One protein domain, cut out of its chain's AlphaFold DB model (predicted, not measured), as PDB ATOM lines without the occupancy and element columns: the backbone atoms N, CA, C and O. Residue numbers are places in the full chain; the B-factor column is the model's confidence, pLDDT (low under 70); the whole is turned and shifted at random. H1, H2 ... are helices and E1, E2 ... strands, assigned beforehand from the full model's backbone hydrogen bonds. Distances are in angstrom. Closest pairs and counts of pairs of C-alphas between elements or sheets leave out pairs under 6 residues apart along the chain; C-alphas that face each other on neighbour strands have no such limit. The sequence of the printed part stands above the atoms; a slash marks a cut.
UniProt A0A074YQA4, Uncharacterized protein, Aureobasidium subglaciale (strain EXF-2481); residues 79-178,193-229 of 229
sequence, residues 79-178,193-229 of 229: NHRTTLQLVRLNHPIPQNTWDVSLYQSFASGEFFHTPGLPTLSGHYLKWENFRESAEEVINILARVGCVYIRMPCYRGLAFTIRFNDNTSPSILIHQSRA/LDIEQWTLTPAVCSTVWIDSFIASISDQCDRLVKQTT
ATOM      1  N   ASN A  79      11.463 -27.833 -22.172       77.69
ATOM      2  CA  ASN A  79      12.659 -28.237 -21.447       77.69
ATOM      3  C   ASN A  79      13.012 -27.164 -20.410       77.69
ATOM      4  O   ASN A  79      12.370 -26.123 -20.349       77.69
ATOM      5  N   HIS A  80      14.059 -27.383 -19.617       76.88
ATOM      6  CA  HIS A  80      14.477 -26.451 -18.563       76.88
ATOM      7  C   HIS A  80      14.828 -25.030 -19.065       76.88
ATOM      8  O   HIS A  80      15.015 -24.125 -18.260       76.88
ATOM      9  N   ARG A  81      14.936 -24.805 -20.380       75.81
ATOM     10  CA  ARG A  81      15.098 -23.475 -20.997       75.81
ATOM     11  C   ARG A  81      13.770 -22.838 -21.397       75.81
ATOM     12  O   ARG A  81      13.752 -21.736 -21.934       75.81
ATOM     13  N   THR A  82      12.659 -23.524 -21.184       79.31
ATOM     14  CA  THR A  82      11.326 -22.997 -21.419       79.31
ATOM     15  C   THR A  82      10.932 -22.064 -20.281       79.31
ATOM     16  O   THR A  82      10.994 -22.445 -19.108       79.31
ATOM     17  N   THR A  83      10.474 -20.872 -20.650       81.81
ATOM     18  CA  THR A  83       9.874 -19.893 -19.747       81.81
ATOM     19  C   THR A  83       8.368 -19.846 -19.966       81.81
ATOM     20  O   THR A  83       7.907 -19.581 -21.076       81.81
ATOM     21  N   LEU A  84       7.598 -20.072 -18.904       85.19
ATOM     22  CA  LEU A  84       6.162 -19.806 -18.853       85.19
ATOM     23  C   LEU A  84       5.943 -18.343 -18.484       85.19
ATOM     24  O   LEU A  84       6.336 -17.917 -17.408       85.19
ATOM     25  N   GLN A  85       5.290 -17.575 -19.338       85.12
ATOM     26  CA  GLN A  85       4.854 -16.225 -19.026       85.12
ATOM     27  C   GLN A  85       3.382 -16.219 -18.616       85.12
ATOM     28  O   GLN A  85       2.544 -16.793 -19.308       85.12
ATOM     29  N   LEU A  86       3.084 -15.509 -17.532       86.69
ATOM     30  CA  LEU A  86       1.745 -15.192 -17.052       86.69
ATOM     31  C   LEU A  86       1.583 -13.674 -17.034       86.69
ATOM     32  O   LEU A  86       2.336 -12.986 -16.346       86.69
ATOM     33  N   VAL A  87       0.613 -13.135 -17.768       83.75
ATOM     34  CA  VAL A  87       0.319 -11.694 -17.780       83.75
ATOM     35  C   VAL A  87      -1.094 -11.463 -17.279       83.75
ATOM     36  O   VAL A  87      -2.054 -11.925 -17.889       83.75
ATOM     37  N   ARG A  88      -1.236 -10.713 -16.183       84.69
ATOM     38  CA  ARG A  88      -2.555 -10.292 -15.708       84.69
ATOM     39  C   ARG A  88      -3.156  -9.301 -16.696       84.69
ATOM     40  O   ARG A  88      -2.540  -8.277 -17.002       84.69
ATOM     41  N   LEU A  89      -4.359  -9.595 -17.170       76.31
ATOM     42  CA  LEU A  89      -5.080  -8.714 -18.074       76.31
ATOM     43  C   LEU A  89      -5.662  -7.519 -17.315       76.31
ATOM     44  O   LEU A  89      -6.328  -7.671 -16.290       76.31
ATOM     45  N   ASN A  90      -5.440  -6.319 -17.847       66.62
ATOM     46  CA  ASN A  90      -6.088  -5.100 -17.368       66.62
ATOM     47  C   ASN A  90      -7.464  -4.971 -18.042       66.62
ATOM     48  O   ASN A  90      -7.607  -4.222 -19.007       66.62
ATOM     49  N   HIS A  91      -8.470  -5.709 -17.568       56.12
ATOM     50  CA  HIS A  91      -9.854  -5.537 -18.024       56.12
ATOM     51  C   HIS A  91     -10.706  -4.753 -17.004       56.12
ATOM     52  O   HIS A  91     -10.516  -4.911 -15.800       56.12
ATOM     53  N   PRO A  92     -11.663  -3.924 -17.468       45.56
ATOM     54  CA  PRO A  92     -12.528  -3.094 -16.615       45.56
ATOM     55  C   PRO A  92     -13.641  -3.866 -15.872       45.56
ATOM     56  O   PRO A  92     -14.458  -3.256 -15.192       45.56
ATOM     57  N   ILE A  93     -13.701  -5.193 -16.001       44.56
ATOM     58  CA  ILE A  93     -14.739  -6.077 -15.438       44.56
ATOM     59  C   ILE A  93     -14.029  -7.095 -14.534       44.56
ATOM     60  O   ILE A  93     -12.913  -7.503 -14.874       44.56
ATOM     61  N   PRO A  94     -14.592  -7.500 -13.377       47.34
ATOM     62  CA  PRO A  94     -13.824  -8.258 -12.410       47.34
ATOM     63  C   PRO A  94     -13.623  -9.666 -12.948       47.34
ATOM     64  O   PRO A  94     -14.589 -10.398 -13.126       47.34
ATOM     65  N   GLN A  95     -12.372 -10.048 -13.181       56.81
ATOM     66  CA  GLN A  95     -11.876 -11.376 -12.845       56.81
ATOM     67  C   GLN A  95     -10.365 -11.423 -13.027       56.81
ATOM     68  O   GLN A  95      -9.806 -10.829 -13.947       56.81
ATOM     69  N   ASN A  96      -9.729 -12.142 -12.107       64.94
ATOM     70  CA  ASN A  96      -8.313 -12.472 -12.030       64.94
ATOM     71  C   ASN A  96      -7.882 -13.298 -13.260       64.94
ATOM     72  O   ASN A  96      -7.621 -14.492 -13.158       64.94
ATOM     73  N   THR A  97      -7.907 -12.680 -14.442       77.75
ATOM     74  CA  THR A  97      -7.642 -13.322 -15.729       77.75
ATOM     75  C   THR A  97      -6.187 -13.127 -16.115       77.75
ATOM     76  O   THR A  97      -5.641 -12.023 -16.054       77.75
ATOM     77  N   TRP A  98      -5.568 -14.234 -16.507       83.69
ATOM     78  CA  TRP A  98      -4.147 -14.325 -16.796       83.69
ATOM     79  C   TRP A  98      -3.956 -14.938 -18.168       83.69
ATOM     80  O   TRP A  98      -4.405 -16.061 -18.397       83.69
ATOM     81  N   ASP A  99      -3.270 -14.221 -19.045       81.50
ATOM     82  CA  ASP A  99      -2.806 -14.758 -20.314       81.50
ATOM     83  C   ASP A  99      -1.538 -15.573 -20.100       81.50
ATOM     84  O   ASP A  99      -0.621 -15.153 -19.389       81.50
ATOM     85  N   VAL A 100      -1.489 -16.738 -20.739       79.56
ATOM     86  CA  VAL A 100      -0.355 -17.653 -20.715       79.56
ATOM     87  C   VAL A 100       0.355 -17.608 -22.058       79.56
ATOM     88  O   VAL A 100      -0.258 -17.677 -23.124       79.56
ATOM     89  N   SER A 101       1.677 -17.533 -22.019       77.25
ATOM     90  CA  SER A 101       2.538 -17.690 -23.190       77.25
ATOM     91  C   SER A 101       3.774 -18.499 -22.811       77.25
ATOM     92  O   SER A 101       4.154 -18.555 -21.643       77.25
ATOM     93  N   LEU A 102       4.395 -19.175 -23.774       76.44
ATOM     94  CA  LEU A 102       5.584 -19.997 -23.549       76.44
ATOM     95  C   LEU A 102       6.702 -19.557 -24.487       76.44
ATOM     96  O   LEU A 102       6.484 -19.271 -25.660       76.44
ATOM     97  N   TYR A 103       7.919 -19.510 -23.963       73.19
ATOM     98  CA  TYR A 103       9.095 -19.025 -24.674       73.19
ATOM     99  C   TYR A 103      10.202 -20.053 -24.542       73.19
ATOM    100  O   TYR A 103      10.420 -20.592 -23.458       73.19
ATOM    101  N   GLN A 104      10.936 -20.305 -25.619       68.88
ATOM    102  CA  GLN A 104      12.250 -20.919 -25.512       68.88
ATOM    103  C   GLN A 104      13.266 -19.810 -25.235       68.88
ATOM    104  O   GLN A 104      13.472 -18.923 -26.058       68.88
ATOM    105  N   SER A 105      13.888 -19.839 -24.059       58.56
ATOM    106  CA  SER A 105      15.015 -18.964 -23.756       58.56
ATOM    107  C   SER A 105      16.233 -19.475 -24.534       58.56
ATOM    108  O   SER A 105      16.773 -20.550 -24.250       58.56
ATOM    109  N   PHE A 106      16.625 -18.749 -25.583       47.25
ATOM    110  CA  PHE A 106      17.848 -19.036 -26.325       47.25
ATOM    111  C   PHE A 106      19.051 -18.578 -25.492       47.25
ATOM    112  O   PHE A 106      19.114 -17.426 -25.102       47.25
ATOM    113  N   ALA A 107      19.960 -19.519 -25.225       38.09
ATOM    114  CA  ALA A 107      21.335 -19.373 -24.732       38.09
ATOM    115  C   ALA A 107      21.654 -18.315 -23.640       38.09
ATOM    116  O   ALA A 107      21.588 -17.113 -23.837       38.09
ATOM    117  N   SER A 108      22.195 -18.834 -22.529       38.56
ATOM    118  CA  SER A 108      22.986 -18.155 -21.487       38.56
ATOM    119  C   SER A 108      22.305 -17.060 -20.664       38.56
ATOM    120  O   SER A 108      22.285 -15.905 -21.047       38.56
ATOM    121  N   GLY A 109      21.876 -17.399 -19.445       41.34
ATOM    122  CA  GLY A 109      21.787 -16.433 -18.337       41.34
ATOM    123  C   GLY A 109      20.692 -15.359 -18.410       41.34
ATOM    124  O   GLY A 109      20.352 -14.797 -17.373       41.34
ATOM    125  N   GLU A 110      20.070 -15.132 -19.564       44.88
ATOM    126  CA  GLU A 110      19.061 -14.093 -19.803       44.88
ATOM    127  C   GLU A 110      17.640 -14.500 -19.372       44.88
ATOM    128  O   GLU A 110      16.641 -14.059 -19.933       44.88
ATOM    129  N   PHE A 111      17.511 -15.324 -18.329       47.97
ATOM    130  CA  PHE A 111      16.206 -15.581 -17.699       47.97
ATOM    131  C   PHE A 111      15.650 -14.324 -17.017       47.97
ATOM    132  O   PHE A 111      14.457 -14.236 -16.757       47.97
ATOM    133  N   PHE A 112      16.520 -13.347 -16.744       45.84
ATOM    134  CA  PHE A 112      16.237 -12.119 -16.008       45.84
ATOM    135  C   PHE A 112      15.880 -10.919 -16.903       45.84
ATOM    136  O   PHE A 112      15.911  -9.779 -16.440       45.84
ATOM    137  N   HIS A 113      15.529 -11.146 -18.169       48.78
ATOM    138  CA  HIS A 113      15.019 -10.105 -19.063       48.78
ATOM    139  C   HIS A 113      13.566 -10.383 -19.451       48.78
ATOM    140  O   HIS A 113      13.106 -11.525 -19.426       48.78
ATOM    141  N   THR A 114      12.824  -9.319 -19.784       48.47
ATOM    142  CA  THR A 114      11.484  -9.435 -20.372       48.47
ATOM    143  C   THR A 114      11.556 -10.436 -21.528       48.47
ATOM    144  O   THR A 114      12.427 -10.270 -22.384       48.47
ATOM    145  N   PRO A 115      10.690 -11.465 -21.570       49.91
ATOM    146  CA  PRO A 115      10.732 -12.451 -22.641       49.91
ATOM    147  C   PRO A 115      10.671 -11.769 -24.012       49.91
ATOM    148  O   PRO A 115       9.978 -10.761 -24.161       49.91
ATOM    149  N   GLY A 116      11.407 -12.312 -24.988       48.00
ATOM    150  CA  GLY A 116      11.389 -11.858 -26.381       48.00
ATOM    151  C   GLY A 116      10.042 -12.116 -27.068       48.00
ATOM    152  O   GLY A 116       8.989 -12.062 -26.441       48.00
ATOM    153  N   LEU A 117      10.033 -12.404 -28.370       46.06
ATOM    154  CA  LEU A 117       8.792 -12.794 -29.054       46.06
ATOM    155  C   LEU A 117       8.346 -14.204 -28.618       46.06
ATOM    156  O   LEU A 117       9.199 -15.081 -28.452       46.06
ATOM    157  N   PRO A 118       7.036 -14.433 -28.408       50.91
ATOM    158  CA  PRO A 118       6.520 -15.719 -27.961       50.91
ATOM    159  C   PRO A 118       6.864 -16.822 -28.939       50.91
ATOM    160  O   PRO A 118       6.508 -16.769 -30.112       50.91
ATOM    161  N   THR A 119       7.515 -17.862 -28.416       53.69
ATOM    162  CA  THR A 119       7.595 -19.128 -29.137       53.69
ATOM    163  C   THR A 119       6.208 -19.743 -29.196       53.69
ATOM    164  O   THR A 119       5.874 -20.284 -30.233       53.69
ATOM    165  N   LEU A 120       5.378 -19.577 -28.154       55.00
ATOM    166  CA  LEU A 120       3.948 -19.843 -28.182       55.00
ATOM    167  C   LEU A 120       3.114 -18.744 -27.518       55.00
ATOM    168  O   LEU A 120       3.288 -18.460 -26.333       55.00
ATOM    169  N   SER A 121       2.148 -18.185 -28.246       50.94
ATOM    170  CA  SER A 121       1.151 -17.246 -27.714       50.94
ATOM    171  C   SER A 121      -0.202 -17.451 -28.375       50.94
ATOM    172  O   SER A 121      -0.292 -17.768 -29.559       50.94
ATOM    173  N   GLY A 122      -1.276 -17.215 -27.632       51.16
ATOM    174  CA  GLY A 122      -2.615 -17.178 -28.201       51.16
ATOM    175  C   GLY A 122      -3.589 -16.494 -27.258       51.16
ATOM    176  O   GLY A 122      -3.523 -16.700 -26.051       51.16
ATOM    177  N   HIS A 123      -4.534 -15.749 -27.829       43.34
ATOM    178  CA  HIS A 123      -5.581 -14.988 -27.130       43.34
ATOM    179  C   HIS A 123      -6.499 -15.808 -26.194       43.34
ATOM    180  O   HIS A 123      -7.396 -15.252 -25.571       43.34
ATOM    181  N   TYR A 124      -6.317 -17.129 -26.109       48.72
ATOM    182  CA  TYR A 124      -7.222 -18.049 -25.414       48.72
ATOM    183  C   TYR A 124      -6.508 -19.033 -24.480       48.72
ATOM    184  O   TYR A 124      -7.151 -19.911 -23.903       48.72
ATOM    185  N   LEU A 125      -5.196 -18.880 -24.281       64.81
ATOM    186  CA  LEU A 125      -4.476 -19.609 -23.239       64.81
ATOM    187  C   LEU A 125      -4.637 -18.882 -21.911       64.81
ATOM    188  O   LEU A 125      -3.674 -18.419 -21.317       64.81
ATOM    189  N   LYS A 126      -5.878 -18.764 -21.444       78.69
ATOM    190  CA  LYS A 126      -6.113 -18.290 -20.088       78.69
ATOM    191  C   LYS A 126      -5.558 -19.310 -19.103       78.69
ATOM    192  O   LYS A 126      -5.723 -20.517 -19.302       78.69
ATOM    193  N   TRP A 127      -4.946 -18.827 -18.028       83.88
ATOM    194  CA  TRP A 127      -4.356 -19.672 -16.988       83.88
ATOM    195  C   TRP A 127      -5.339 -20.709 -16.442       83.88
ATOM    196  O   TRP A 127      -4.965 -21.864 -16.270       83.88
ATOM    197  N   GLU A 128      -6.611 -20.336 -16.284       79.69
ATOM    198  CA  GLU A 128      -7.691 -21.226 -15.837       79.69
ATOM    199  C   GLU A 128      -7.870 -22.477 -16.716       79.69
ATOM    200  O   GLU A 128      -8.043 -23.571 -16.191       79.69
ATOM    201  N   ASN A 129      -7.735 -22.343 -18.037       75.94
ATOM    202  CA  ASN A 129      -7.869 -23.455 -18.984       75.94
ATOM    203  C   ASN A 129      -6.552 -24.234 -19.124       75.94
ATOM    204  O   ASN A 129      -6.525 -25.447 -19.372       75.94
ATOM    205  N   PHE A 130      -5.433 -23.517 -19.002       78.06
ATOM    206  CA  PHE A 130      -4.105 -24.101 -19.086       78.06
ATOM    207  C   PHE A 130      -3.813 -24.994 -17.878       78.06
ATOM    208  O   PHE A 130      -3.317 -26.100 -18.077       78.06
ATOM    209  N   ARG A 131      -4.155 -24.567 -16.654       78.69
ATOM    210  CA  ARG A 131      -3.885 -25.328 -15.420       78.69
ATOM    211  C   ARG A 131      -4.565 -26.696 -15.413       78.69
ATOM    212  O   ARG A 131      -3.887 -27.686 -15.166       78.69
ATOM    213  N   GLU A 132      -5.837 -26.775 -15.817       74.81
ATOM    214  CA  GLU A 132      -6.569 -28.047 -15.921       74.81
ATOM    215  C   GLU A 132      -5.852 -29.004 -16.881       74.81
ATOM    216  O   GLU A 132      -5.635 -30.178 -16.601       74.81
ATOM    217  N   SER A 133      -5.390 -28.469 -18.012       70.12
ATOM    218  CA  SER A 133      -4.669 -29.243 -19.024       70.12
ATOM    219  C   SER A 133      -3.242 -29.620 -18.594       70.12
ATOM    220  O   SER A 133      -2.730 -30.662 -19.005       70.12
ATOM    221  N   ALA A 134      -2.588 -28.777 -17.790       69.81
ATOM    222  CA  ALA A 134      -1.233 -28.982 -17.294       69.81
ATOM    223  C   ALA A 134      -1.166 -30.055 -16.197       69.81
ATOM    224  O   ALA A 134      -0.189 -30.812 -16.165       69.81
ATOM    225  N   GLU A 135      -2.198 -30.131 -15.351       68.00
ATOM    226  CA  GLU A 135      -2.344 -31.117 -14.275       68.00
ATOM    227  C   GLU A 135      -2.804 -32.483 -14.793       68.00
ATOM    228  O   GLU A 135      -2.151 -33.486 -14.516       68.00
ATOM    229  N   GLU A 136      -3.887 -32.530 -15.578       63.06
ATOM    230  CA  GLU A 136      -4.547 -33.796 -15.928       63.06
ATOM    231  C   GLU A 136      -3.706 -34.707 -16.821       63.06
ATOM    232  O   GLU A 136      -3.844 -35.929 -16.769       63.06
ATOM    233  N   VAL A 137      -2.891 -34.133 -17.709       57.12
ATOM    234  CA  VAL A 137      -2.413 -34.908 -18.854       57.12
ATOM    235  C   VAL A 137      -0.960 -35.334 -18.709       57.12
ATOM    236  O   VAL A 137      -0.639 -36.435 -19.136       57.12
ATOM    237  N   ILE A 138      -0.067 -34.522 -18.131       59.53
ATOM    238  CA  ILE A 138       1.374 -34.720 -18.378       59.53
ATOM    239  C   ILE A 138       2.323 -34.096 -17.337       59.53
ATOM    240  O   ILE A 138       3.527 -34.349 -17.410       59.53
ATOM    241  N   ASN A 139       1.845 -33.298 -16.377       73.50
ATOM    242  CA  ASN A 139       2.709 -32.439 -15.558       73.50
ATOM    243  C   ASN A 139       3.636 -31.583 -16.449       73.50
ATOM    244  O   ASN A 139       4.866 -31.671 -16.413       73.50
ATOM    245  N   ILE A 140       3.008 -30.800 -17.333       77.06
ATOM    246  CA  ILE A 140       3.677 -29.949 -18.336       77.06
ATOM    247  C   ILE A 140       4.673 -28.999 -17.656       77.06
ATOM    248  O   ILE A 140       5.779 -28.783 -18.154       77.06
ATOM    249  N   LEU A 141       4.288 -28.486 -16.486       82.25
ATOM    250  CA  LEU A 141       5.056 -27.522 -15.707       82.25
ATOM    251  C   LEU A 141       6.347 -28.093 -15.118       82.25
ATOM    252  O   LEU A 141       7.314 -27.351 -15.010       82.25
ATOM    253  N   ALA A 142       6.434 -29.400 -14.852       80.19
ATOM    254  CA  ALA A 142       7.679 -30.009 -14.378       80.19
ATOM    255  C   ALA A 142       8.838 -29.914 -15.384       80.19
ATOM    256  O   ALA A 142       9.986 -30.131 -15.015       80.19
ATOM    257  N   ARG A 143       8.565 -29.614 -16.663       79.38
ATOM    258  CA  ARG A 143       9.619 -29.368 -17.658       79.38
ATOM    259  C   ARG A 143       9.965 -27.893 -17.816       79.38
ATOM    260  O   ARG A 143      10.897 -27.606 -18.551       79.38
ATOM    261  N   VAL A 144       9.233 -26.978 -17.187       81.12
ATOM    262  CA  VAL A 144       9.457 -25.531 -17.277       81.12
ATOM    263  C   VAL A 144      10.516 -25.135 -16.251       81.12
ATOM    264  O   VAL A 144      10.339 -25.361 -15.059       81.12
ATOM    265  N   GLY A 145      11.617 -24.533 -16.705       81.88
ATOM    266  CA  GLY A 145      12.684 -24.084 -15.799       81.88
ATOM    267  C   GLY A 145      12.466 -22.680 -15.238       81.88
ATOM    268  O   GLY A 145      13.064 -22.314 -14.227       81.88
ATOM    269  N   CYS A 146      11.611 -21.875 -15.874       86.75
ATOM    270  CA  CYS A 146      11.384 -20.491 -15.475       86.75
ATOM    271  C   CYS A 146       9.917 -20.076 -15.628       86.75
ATOM    272  O   CYS A 146       9.253 -20.426 -16.601       86.75
ATOM    273  N   VAL A 147       9.427 -19.260 -14.703       88.44
ATOM    274  CA  VAL A 147       8.120 -18.609 -14.765       88.44
ATOM    275  C   VAL A 147       8.323 -17.099 -14.697       88.44
ATOM    276  O   VAL A 147       8.998 -16.591 -13.807       88.44
ATOM    277  N   TYR A 148       7.744 -16.371 -15.643       86.44
ATOM    278  CA  TYR A 148       7.723 -14.918 -15.681       86.44
ATOM    279  C   TYR A 148       6.298 -14.426 -15.425       86.44
ATOM    280  O   TYR A 148       5.404 -14.675 -16.227       86.44
ATOM    281  N   ILE A 149       6.070 -13.714 -14.326       88.12
ATOM    282  CA  ILE A 149       4.740 -13.226 -13.944       88.12
ATOM    283  C   ILE A 149       4.723 -11.713 -14.087       88.12
ATOM    284  O   ILE A 149       5.533 -11.037 -13.469       88.12
ATOM    285  N   ARG A 150       3.794 -11.164 -14.867       84.75
ATOM    286  CA  ARG A 150       3.602  -9.723 -15.043       84.75
ATOM    287  C   ARG A 150       2.242  -9.314 -14.500       84.75
ATOM    288  O   ARG A 150       1.214  -9.850 -14.904       84.75
ATOM    289  N   MET A 151       2.243  -8.307 -13.637       83.88
ATOM    290  CA  MET A 151       1.066  -7.721 -13.001       83.88
ATOM    291  C   MET A 151       0.973  -6.225 -13.342       83.88
ATOM    292  O   MET A 151       1.326  -5.372 -12.522       83.88
ATOM    293  N   PRO A 152       0.493  -5.863 -14.548       78.31
ATOM    294  CA  PRO A 152       0.408  -4.465 -14.970       78.31
ATOM    295  C   PRO A 152      -0.412  -3.588 -14.015       78.31
ATOM    296  O   PRO A 152      -0.042  -2.439 -13.779       78.31
ATOM    297  N   CYS A 153      -1.471  -4.142 -13.414       77.81
ATOM    298  CA  CYS A 153      -2.329  -3.464 -12.440       77.81
ATOM    299  C   CYS A 153      -1.592  -2.983 -11.177       77.81
ATOM    300  O   CYS A 153      -2.012  -2.008 -10.562       77.81
ATOM    301  N   TYR A 154      -0.464  -3.602 -10.814       78.94
ATOM    302  CA  TYR A 154       0.372  -3.195  -9.680       78.94
ATOM    303  C   TYR A 154       1.576  -2.379 -10.156       78.94
ATOM    304  O   TYR A 154       2.726  -2.674  -9.843       78.94
ATOM    305  N   ARG A 155       1.302  -1.329 -10.944       74.00
ATOM    306  CA  ARG A 155       2.312  -0.390 -11.474       74.00
ATOM    307  C   ARG A 155       3.425  -1.089 -12.264       74.00
ATOM    308  O   ARG A 155       4.599  -0.750 -12.140       74.00
ATOM    309  N   GLY A 156       3.050  -2.081 -13.073       71.75
ATOM    310  CA  GLY A 156       4.005  -2.819 -13.901       71.75
ATOM    311  C   GLY A 156       4.948  -3.738 -13.121       71.75
ATOM    312  O   GLY A 156       6.032  -4.029 -13.622       71.75
ATOM    313  N   LEU A 157       4.555  -4.185 -11.924       82.19
ATOM    314  CA  LEU A 157       5.262  -5.214 -11.161       82.19
ATOM    315  C   LEU A 157       5.390  -6.500 -11.986       82.19
ATOM    316  O   LEU A 157       4.433  -6.940 -12.629       82.19
ATOM    317  N   ALA A 158       6.565  -7.113 -11.957       84.50
ATOM    318  CA  ALA A 158       6.797  -8.407 -12.563       84.50
ATOM    319  C   ALA A 158       7.805  -9.237 -11.760       84.50
ATOM    320  O   ALA A 158       8.537  -8.725 -10.918       84.50
ATOM    321  N   PHE A 159       7.836 -10.536 -12.025       87.25
ATOM    322  CA  PHE A 159       8.685 -11.504 -11.348       87.25
ATOM    323  C   PHE A 159       9.287 -12.455 -12.364       87.25
ATOM    324  O   PHE A 159       8.623 -12.871 -13.309       87.25
ATOM    325  N   THR A 160      10.533 -12.836 -12.140       86.25
ATOM    326  CA  THR A 160      11.154 -14.003 -12.761       86.25
ATOM    327  C   THR A 160      11.441 -15.005 -11.665       86.25
ATOM    328  O   THR A 160      12.176 -14.702 -10.732       86.25
ATOM    329  N   ILE A 161      10.864 -16.190 -11.782       88.69
ATOM    330  CA  ILE A 161      11.004 -17.281 -10.829       88.69
ATOM    331  C   ILE A 161      11.670 -18.425 -11.570       88.69
ATOM    332  O   ILE A 161      11.127 -18.940 -12.545       88.69
ATOM    333  N   ARG A 162      12.844 -18.833 -11.112       88.50
ATOM    334  CA  ARG A 162      13.561 -19.964 -11.685       88.50
ATOM    335  C   ARG A 162      13.479 -21.145 -10.737       88.50
ATOM    336  O   ARG A 162      13.831 -21.028  -9.564       88.50
ATOM    337  N   PHE A 163      13.045 -22.271 -11.281       87.00
ATOM    338  CA  PHE A 163      13.002 -23.550 -10.593       87.00
ATOM    339  C   PHE A 163      14.239 -24.341 -11.008       87.00
ATOM    340  O   PHE A 163      14.519 -24.472 -12.200       87.00
ATOM    341  N   ASN A 164      14.994 -24.853 -10.038       79.19
ATOM    342  CA  ASN A 164      16.034 -25.838 -10.317       79.19
ATOM    343  C   ASN A 164      15.743 -27.100  -9.514       79.19
ATOM    344  O   ASN A 164      15.280 -27.021  -8.374       79.19
ATOM    345  N   ASP A 165      16.042 -28.247 -10.111       75.81
ATOM    346  CA  ASP A 165      15.753 -29.553  -9.532       75.81
ATOM    347  C   ASP A 165      16.295 -29.659  -8.101       75.81
ATOM    348  O   ASP A 165      17.479 -29.433  -7.848       75.81
ATOM    349  N   ASN A 166      15.408 -30.000  -7.164       73.31
ATOM    350  CA  ASN A 166      15.709 -30.242  -5.750       73.31
ATOM    351  C   ASN A 166      16.358 -29.070  -4.987       73.31
ATOM    352  O   ASN A 166      16.982 -29.288  -3.950       73.31
ATOM    353  N   THR A 167      16.194 -27.830  -5.451       83.12
ATOM    354  CA  THR A 167      16.693 -26.635  -4.747       83.12
ATOM    355  C   THR A 167      15.615 -25.575  -4.607       83.12
ATOM    356  O   THR A 167      14.578 -25.629  -5.274       83.12
ATOM    357  N   SER A 168      15.852 -24.612  -3.719       85.56
ATOM    358  CA  SER A 168      14.937 -23.494  -3.544       85.56
ATOM    359  C   SER A 168      14.847 -22.636  -4.812       85.56
ATOM    360  O   SER A 168      15.877 -22.373  -5.446       85.56
ATOM    361  N   PRO A 169      13.642 -22.174  -5.194       88.69
ATOM    362  CA  PRO A 169      13.483 -21.270  -6.322       88.69
ATOM    363  C   PRO A 169      14.244 -19.964  -6.108       88.69
ATOM    364  O   PRO A 169      14.275 -19.419  -5.006       88.69
ATOM    365  N   SER A 170      14.800 -19.413  -7.185       87.12
ATOM    366  CA  SER A 170      15.344 -18.054  -7.165       87.12
ATOM    367  C   SER A 170      14.335 -17.089  -7.773       87.12
ATOM    368  O   SER A 170      13.888 -17.309  -8.903       87.12
ATOM    369  N   ILE A 171      14.010 -16.015  -7.055       87.25
ATOM    370  CA  ILE A 171      13.017 -15.024  -7.474       87.25
ATOM    371  C   ILE A 171      13.705 -13.677  -7.683       87.25
ATOM    372  O   ILE A 171      14.323 -13.139  -6.769       87.25
ATOM    373  N   LEU A 172      13.568 -13.116  -8.883       83.12
ATOM    374  CA  LEU A 172      13.925 -11.737  -9.186       83.12
ATOM    375  C   LEU A 172      12.654 -10.908  -9.344       83.12
ATOM    376  O   LEU A 172      11.766 -11.258 -10.123       83.12
ATOM    377  N   ILE A 173      12.598  -9.787  -8.632       82.44
ATOM    378  CA  ILE A 173      11.515  -8.816  -8.755       82.44
ATOM    379  C   ILE A 173      11.909  -7.785  -9.808       82.44
ATOM    380  O   ILE A 173      12.905  -7.075  -9.671       82.44
ATOM    381  N   HIS A 174      11.084  -7.673 -10.838       75.44
ATOM    382  CA  HIS A 174      11.154  -6.625 -11.840       75.44
ATOM    383  C   HIS A 174      10.186  -5.521 -11.461       75.44
ATOM    384  O   HIS A 174       8.978  -5.725 -11.334       75.44
ATOM    385  N   GLN A 175      10.720  -4.323 -11.301       67.44
ATOM    386  CA  GLN A 175       9.915  -3.119 -11.192       67.44
ATOM    387  C   GLN A 175      10.200  -2.298 -12.437       67.44
ATOM    388  O   GLN A 175      11.361  -2.173 -12.831       67.44
ATOM    389  N   SER A 176       9.156  -1.758 -13.069       52.53
ATOM    390  CA  SER A 176       9.357  -0.830 -14.178       52.53
ATOM    391  C   SER A 176      10.265   0.306 -13.703       52.53
ATOM    392  O   SER A 176       9.915   1.094 -12.817       52.53
ATOM    393  N   ARG A 177      11.486   0.329 -14.247       44.06
ATOM    394  CA  ARG A 177      12.470   1.367 -13.985       44.06
ATOM    395  C   ARG A 177      11.969   2.610 -14.694       44.06
ATOM    396  O   ARG A 177      11.596   2.563 -15.857       44.06
ATOM    397  N   ALA A 178      11.967   3.701 -13.957       40.12
ATOM    398  CA  ALA A 178      11.759   5.050 -14.437       40.12
ATOM    399  C   ALA A 178      11.893   5.307 -15.943       40.12
ATOM    400  O   ALA A 178      13.002   5.473 -16.437       40.12
ATOM    401  N   LEU A 193       7.575  -6.419  -0.514       83.25
ATOM    402  CA  LEU A 193       6.930  -7.727  -0.608       83.25
ATOM    403  C   LEU A 193       7.758  -8.760   0.145       83.25
ATOM    404  O   LEU A 193       8.962  -8.882  -0.086       83.25
ATOM    405  N   ASP A 194       7.093  -9.528   0.994       85.31
ATOM    406  CA  ASP A 194       7.667 -10.708   1.615       85.31
ATOM    407  C   ASP A 194       7.657 -11.861   0.607       85.31
ATOM    408  O   ASP A 194       6.612 -12.450   0.293       85.31
ATOM    409  N   ILE A 195       8.848 -12.139   0.077       87.19
ATOM    410  CA  ILE A 195       9.108 -13.255  -0.830       87.19
ATOM    411  C   ILE A 195       9.944 -14.363  -0.184       87.19
ATOM    412  O   ILE A 195      10.167 -15.387  -0.829       87.19
ATOM    413  N   GLU A 196      10.416 -14.185   1.055       85.62
ATOM    414  CA  GLU A 196      11.419 -15.075   1.651       85.62
ATOM    415  C   GLU A 196      10.892 -16.504   1.732       85.62
ATOM    416  O   GLU A 196      11.552 -17.426   1.249       85.62
ATOM    417  N   GLN A 197       9.649 -16.678   2.195       88.25
ATOM    418  CA  GLN A 197       8.984 -17.983   2.292       88.25
ATOM    419  C   GLN A 197       9.009 -18.802   0.987       88.25
ATOM    420  O   GLN A 197       9.026 -20.029   1.033       88.25
ATOM    421  N   TRP A 198       9.067 -18.144  -0.174       89.06
ATOM    422  CA  TRP A 198       9.071 -18.784  -1.494       89.06
ATOM    423  C   TRP A 198      10.464 -19.215  -1.968       89.06
ATOM    424  O   TRP A 198      10.585 -19.899  -2.982       89.06
ATOM    425  N   THR A 199      11.507 -18.807  -1.243       87.81
ATOM    426  CA  THR A 199      12.926 -19.056  -1.547       87.81
ATOM    427  C   THR A 199      13.633 -19.889  -0.474       87.81
ATOM    428  O   THR A 199      14.800 -20.239  -0.632       87.81
ATOM    429  N   LEU A 200      12.943 -20.232   0.619       85.94
ATOM    430  CA  LEU A 200      13.522 -20.984   1.737       85.94
ATOM    431  C   LEU A 200      13.514 -22.498   1.515       85.94
ATOM    432  O   LEU A 200      14.423 -23.183   1.978       85.94
ATOM    433  N   THR A 201      12.517 -23.030   0.810       84.44
ATOM    434  CA  THR A 201      12.348 -24.474   0.620       84.44
ATOM    435  C   THR A 201      12.466 -24.876  -0.848       84.44
ATOM    436  O   THR A 201      12.059 -24.117  -1.736       84.44
ATOM    437  N   PRO A 202      12.985 -26.086  -1.130       84.94
ATOM    438  CA  PRO A 202      12.920 -26.659  -2.462       84.94
ATOM    439  C   PRO A 202      11.484 -26.728  -2.966       84.94
ATOM    440  O   PRO A 202      10.588 -27.195  -2.260       84.94
ATOM    441  N   ALA A 203      11.273 -26.295  -4.203       85.25
ATOM    442  CA  ALA A 203       9.966 -26.349  -4.835       85.25
ATOM    443  C   ALA A 203      10.087 -26.687  -6.318       85.25
ATOM    444  O   ALA A 203      11.071 -26.364  -6.981       85.25
ATOM    445  N   VAL A 204       9.042 -27.325  -6.838       85.25
ATOM    446  CA  VAL A 204       8.903 -27.656  -8.256       85.25
ATOM    447  C   VAL A 204       7.870 -26.725  -8.877       85.25
ATOM    448  O   VAL A 204       6.863 -26.391  -8.245       85.25
ATOM    449  N   CYS A 205       8.098 -26.338 -10.133       86.94
ATOM    450  CA  CYS A 205       7.132 -25.569 -10.902       86.94
ATOM    451  C   CYS A 205       5.824 -26.363 -11.025       86.94
ATOM    452  O   CYS A 205       5.757 -27.382 -11.711       86.94
ATOM    453  N   SER A 206       4.777 -25.888 -10.356       88.31
ATOM    454  CA  SER A 206       3.447 -26.494 -10.360       88.31
ATOM    455  C   SER A 206       2.372 -25.413 -10.360       88.31
ATOM    456  O   SER A 206       2.617 -24.270  -9.973       88.31
ATOM    457  N   THR A 207       1.174 -25.784 -10.794       88.19
ATOM    458  CA  THR A 207      -0.022 -24.934 -10.766       88.19
ATOM    459  C   THR A 207      -0.325 -24.458  -9.350       88.19
ATOM    460  O   THR A 207      -0.494 -23.262  -9.142       88.19
ATOM    461  N   VAL A 208      -0.274 -25.366  -8.369       89.62
ATOM    462  CA  VAL A 208      -0.498 -25.075  -6.944       89.62
ATOM    463  C   VAL A 208       0.489 -24.035  -6.421       89.62
ATOM    464  O   VAL A 208       0.086 -23.084  -5.750       89.62
ATOM    465  N   TRP A 209       1.779 -24.190  -6.740       91.25
ATOM    466  CA  TRP A 209       2.804 -23.235  -6.319       91.25
ATOM    467  C   TRP A 209       2.552 -21.858  -6.940       91.25
ATOM    468  O   TRP A 209       2.557 -20.854  -6.232       91.25
ATOM    469  N   ILE A 210       2.273 -21.812  -8.249       91.69
ATOM    470  CA  ILE A 210       2.020 -20.567  -8.990       91.69
ATOM    471  C   ILE A 210       0.770 -19.853  -8.465       91.69
ATOM    472  O   ILE A 210       0.826 -18.650  -8.213       91.69
ATOM    473  N   ASP A 211      -0.333 -20.575  -8.263       91.56
ATOM    474  CA  ASP A 211      -1.585 -20.014  -7.747       91.56
ATOM    475  C   ASP A 211      -1.392 -19.440  -6.341       91.56
ATOM    476  O   ASP A 211      -1.814 -18.315  -6.060       91.56
ATOM    477  N   SER A 212      -0.686 -20.174  -5.479       92.56
ATOM    478  CA  SER A 212      -0.408 -19.736  -4.109       92.56
ATOM    479  C   SER A 212       0.502 -18.502  -4.086       92.56
ATOM    480  O   SER A 212       0.248 -17.560  -3.331       92.56
ATOM    481  N   PHE A 213       1.519 -18.463  -4.955       93.19
ATOM    482  CA  PHE A 213       2.400 -17.306  -5.113       93.19
ATOM    483  C   PHE A 213       1.622 -16.076  -5.596       93.19
ATOM    484  O   PHE A 213       1.692 -15.013  -4.979       93.19
ATOM    485  N   ILE A 214       0.829 -16.217  -6.665       91.94
ATOM    486  CA  ILE A 214       0.021 -15.125  -7.224       91.94
ATOM    487  C   ILE A 214      -0.961 -14.580  -6.187       91.94
ATOM    488  O   ILE A 214      -1.089 -13.360  -6.062       91.94
ATOM    489  N   ALA A 215      -1.642 -15.457  -5.446       91.12
ATOM    490  CA  ALA A 215      -2.589 -15.059  -4.412       91.12
ATOM    491  C   ALA A 215      -1.897 -14.285  -3.280       91.12
ATOM    492  O   ALA A 215      -2.350 -13.199  -2.925       91.12
ATOM    493  N   SER A 216      -0.769 -14.797  -2.773       93.19
ATOM    494  CA  SER A 216       0.008 -14.143  -1.712       93.19
ATOM    495  C   SER A 216       0.494 -12.756  -2.127       93.19
ATOM    496  O   SER A 216       0.282 -11.783  -1.405       93.19
ATOM    497  N   ILE A 217       1.098 -12.637  -3.313       90.75
ATOM    498  CA  ILE A 217       1.601 -11.355  -3.814       90.75
ATOM    499  C   ILE A 217       0.458 -10.376  -4.080       90.75
ATOM    500  O   ILE A 217       0.579  -9.202  -3.743       90.75
ATOM    501  N   SER A 218      -0.656 -10.837  -4.656       88.62
ATOM    502  CA  SER A 218      -1.808  -9.965  -4.919       88.62
ATOM    503  C   SER A 218      -2.400  -9.413  -3.621       88.62
ATOM    504  O   SER A 218      -2.648  -8.215  -3.539       88.62
ATOM    505  N   ASP A 219      -2.538 -10.244  -2.582       89.69
ATOM    506  CA  ASP A 219      -3.011  -9.806  -1.265       89.69
ATOM    507  C   ASP A 219      -2.061  -8.787  -0.609       89.69
ATOM    508  O   ASP A 219      -2.502  -7.752  -0.103       89.69
ATOM    509  N   GLN A 220      -0.748  -9.033  -0.657       89.12
ATOM    510  CA  GLN A 220       0.250  -8.075  -0.169       89.12
ATOM    511  C   GLN A 220       0.163  -6.741  -0.926       89.12
ATOM    512  O   GLN A 220       0.158  -5.673  -0.309       89.12
ATOM    513  N   CYS A 221       0.042  -6.789  -2.255       84.81
ATOM    514  CA  CYS A 221      -0.110  -5.598  -3.081       84.81
ATOM    515  C   CYS A 221      -1.391  -4.827  -2.741       84.81
ATOM    516  O   CYS A 221      -1.342  -3.612  -2.554       84.81
ATOM    517  N   ASP A 222      -2.526  -5.512  -2.612       85.25
ATOM    518  CA  ASP A 222      -3.809  -4.890  -2.280       85.25
ATOM    519  C   ASP A 222      -3.775  -4.226  -0.894       85.25
ATOM    520  O   ASP A 222      -4.313  -3.129  -0.719       85.25
ATOM    521  N   ARG A 223      -3.099  -4.841   0.089       84.69
ATOM    522  CA  ARG A 223      -2.867  -4.243   1.416       84.69
ATOM    523  C   ARG A 223      -2.027  -2.972   1.333       84.69
ATOM    524  O   ARG A 223      -2.408  -1.959   1.916       84.69
ATOM    525  N   LEU A 224      -0.927  -3.001   0.584       80.38
ATOM    526  CA  LEU A 224      -0.045  -1.843   0.415       80.38
ATOM    527  C   LEU A 224      -0.742  -0.690  -0.321       80.38
ATOM    528  O   LEU A 224      -0.618   0.461   0.091       80.38
ATOM    529  N   VAL A 225      -1.543  -0.982  -1.353       76.56
ATOM    530  CA  VAL A 225      -2.339   0.040  -2.059       76.56
ATOM    531  C   VAL A 225      -3.310   0.727  -1.099       76.56
ATOM    532  O   VAL A 225      -3.336   1.957  -1.052       76.56
ATOM    533  N   LYS A 226      -4.039  -0.048  -0.284       76.94
ATOM    534  CA  LYS A 226      -4.982   0.476   0.721       76.94
ATOM    535  C   LYS A 226      -4.314   1.328   1.803       76.94
ATOM    536  O   LYS A 226      -4.950   2.240   2.302       76.94
ATOM    537  N   GLN A 227      -3.066   1.043   2.172       67.75
ATOM    538  CA  GLN A 227      -2.324   1.836   3.165       67.75
ATOM    539  C   GLN A 227      -1.789   3.163   2.606       67.75
ATOM    540  O   GLN A 227      -1.496   4.077   3.371       67.75
ATOM    541  N   THR A 228      -1.621   3.258   1.286       60.03
ATOM    542  CA  THR A 228      -1.103   4.458   0.600       60.03
ATOM    543  C   THR A 228      -2.180   5.379   0.018       60.03
ATOM    544  O   THR A 228      -1.822   6.388  -0.591       60.03
ATOM    545  N   THR A 229      -3.459   5.023   0.168       51.62
ATOM    546  CA  THR A 229      -4.626   5.807  -0.280       51.62
ATOM    547  C   THR A 229      -5.309   6.427   0.926       51.62
ATOM    548  O   THR A 229      -5.700   7.608   0.824       51.62
TER     549      THR A 229
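This is residues 79 to 178 and 193 to 229 of the 229 residues of an uncharacterized protein of Aureobasidium subglaciale (strain EXF-2481) (UniProt A0A074YQA4). A twisted sheet of six strands has its helices gathered over one side: long H3 runs past the inner strands, with H1 and small H2 near its first residues. The link of residues 105 to 119 loops over the other side. The printed part has 137 residues, with three named helices and six named strands, E1 E2 E3 H1 H2 E4 E5 E6 H3. The sheet, E3 E2 E1 E4 E5 E6, is mixed, as is the class; the whole is compact, radius of gyration of the C-alphas 14.7 A, spans 44 by 33 by 31 A.

Find C-alpha 82 at (11.326, -22.997, -21.419); E1 runs 19.7 A to residue 88. Next come E2, 98 to 104, 19.7 A; E3, 120 to 126; H1, 127 to 137; H2, 140 to 143; E4, 146 to 151; E5, 157 to 162; and E6, 170 to 174. H3, 207 to 227, 30.3 A, ends at (-2.324, 1.836, 3.165).

Look at E1 and E4, parallel: N 86 and O 148, 2.8 A, are within hydrogen-bond range. E1 E2 E3 and E4 E5 E6 are meanders, each strand the antiparallel neighbour of the one before; see N 85 and O 101, 2.8 A, N 100 and O 125, 2.8 A, N 149 and O 159, 2.9 A, N 160 and O 172, 2.8 A. E3, H1 H2, E4 is a split strand-helix-strand unit, E2 and E1 between its strands, its crossover right-handed. H1 is over E3, height over the sheet 10.9 A; H2 and H3 only graze the sheet. H1 and H3 only just touch, with 3 pairs of C-alphas within 8 A, closest Arg 131 and Thr 207, 6.1 A. Every O i to N i+4 pair is within range in H3, 4 of 7 in H1; H2 is too short for one.

The farthest C-alphas, Val 137 and Thr 229, are 44.8 A apart. Residues 179 to 192 are cut out, C-alphas 178 and 193 being 19.4 A apart. The link E2 to E3 is long. The pLDDT is under 70 at residues 90 to 96, 104 to 125, 134 to 138, 175 to 178 and 227 to 229.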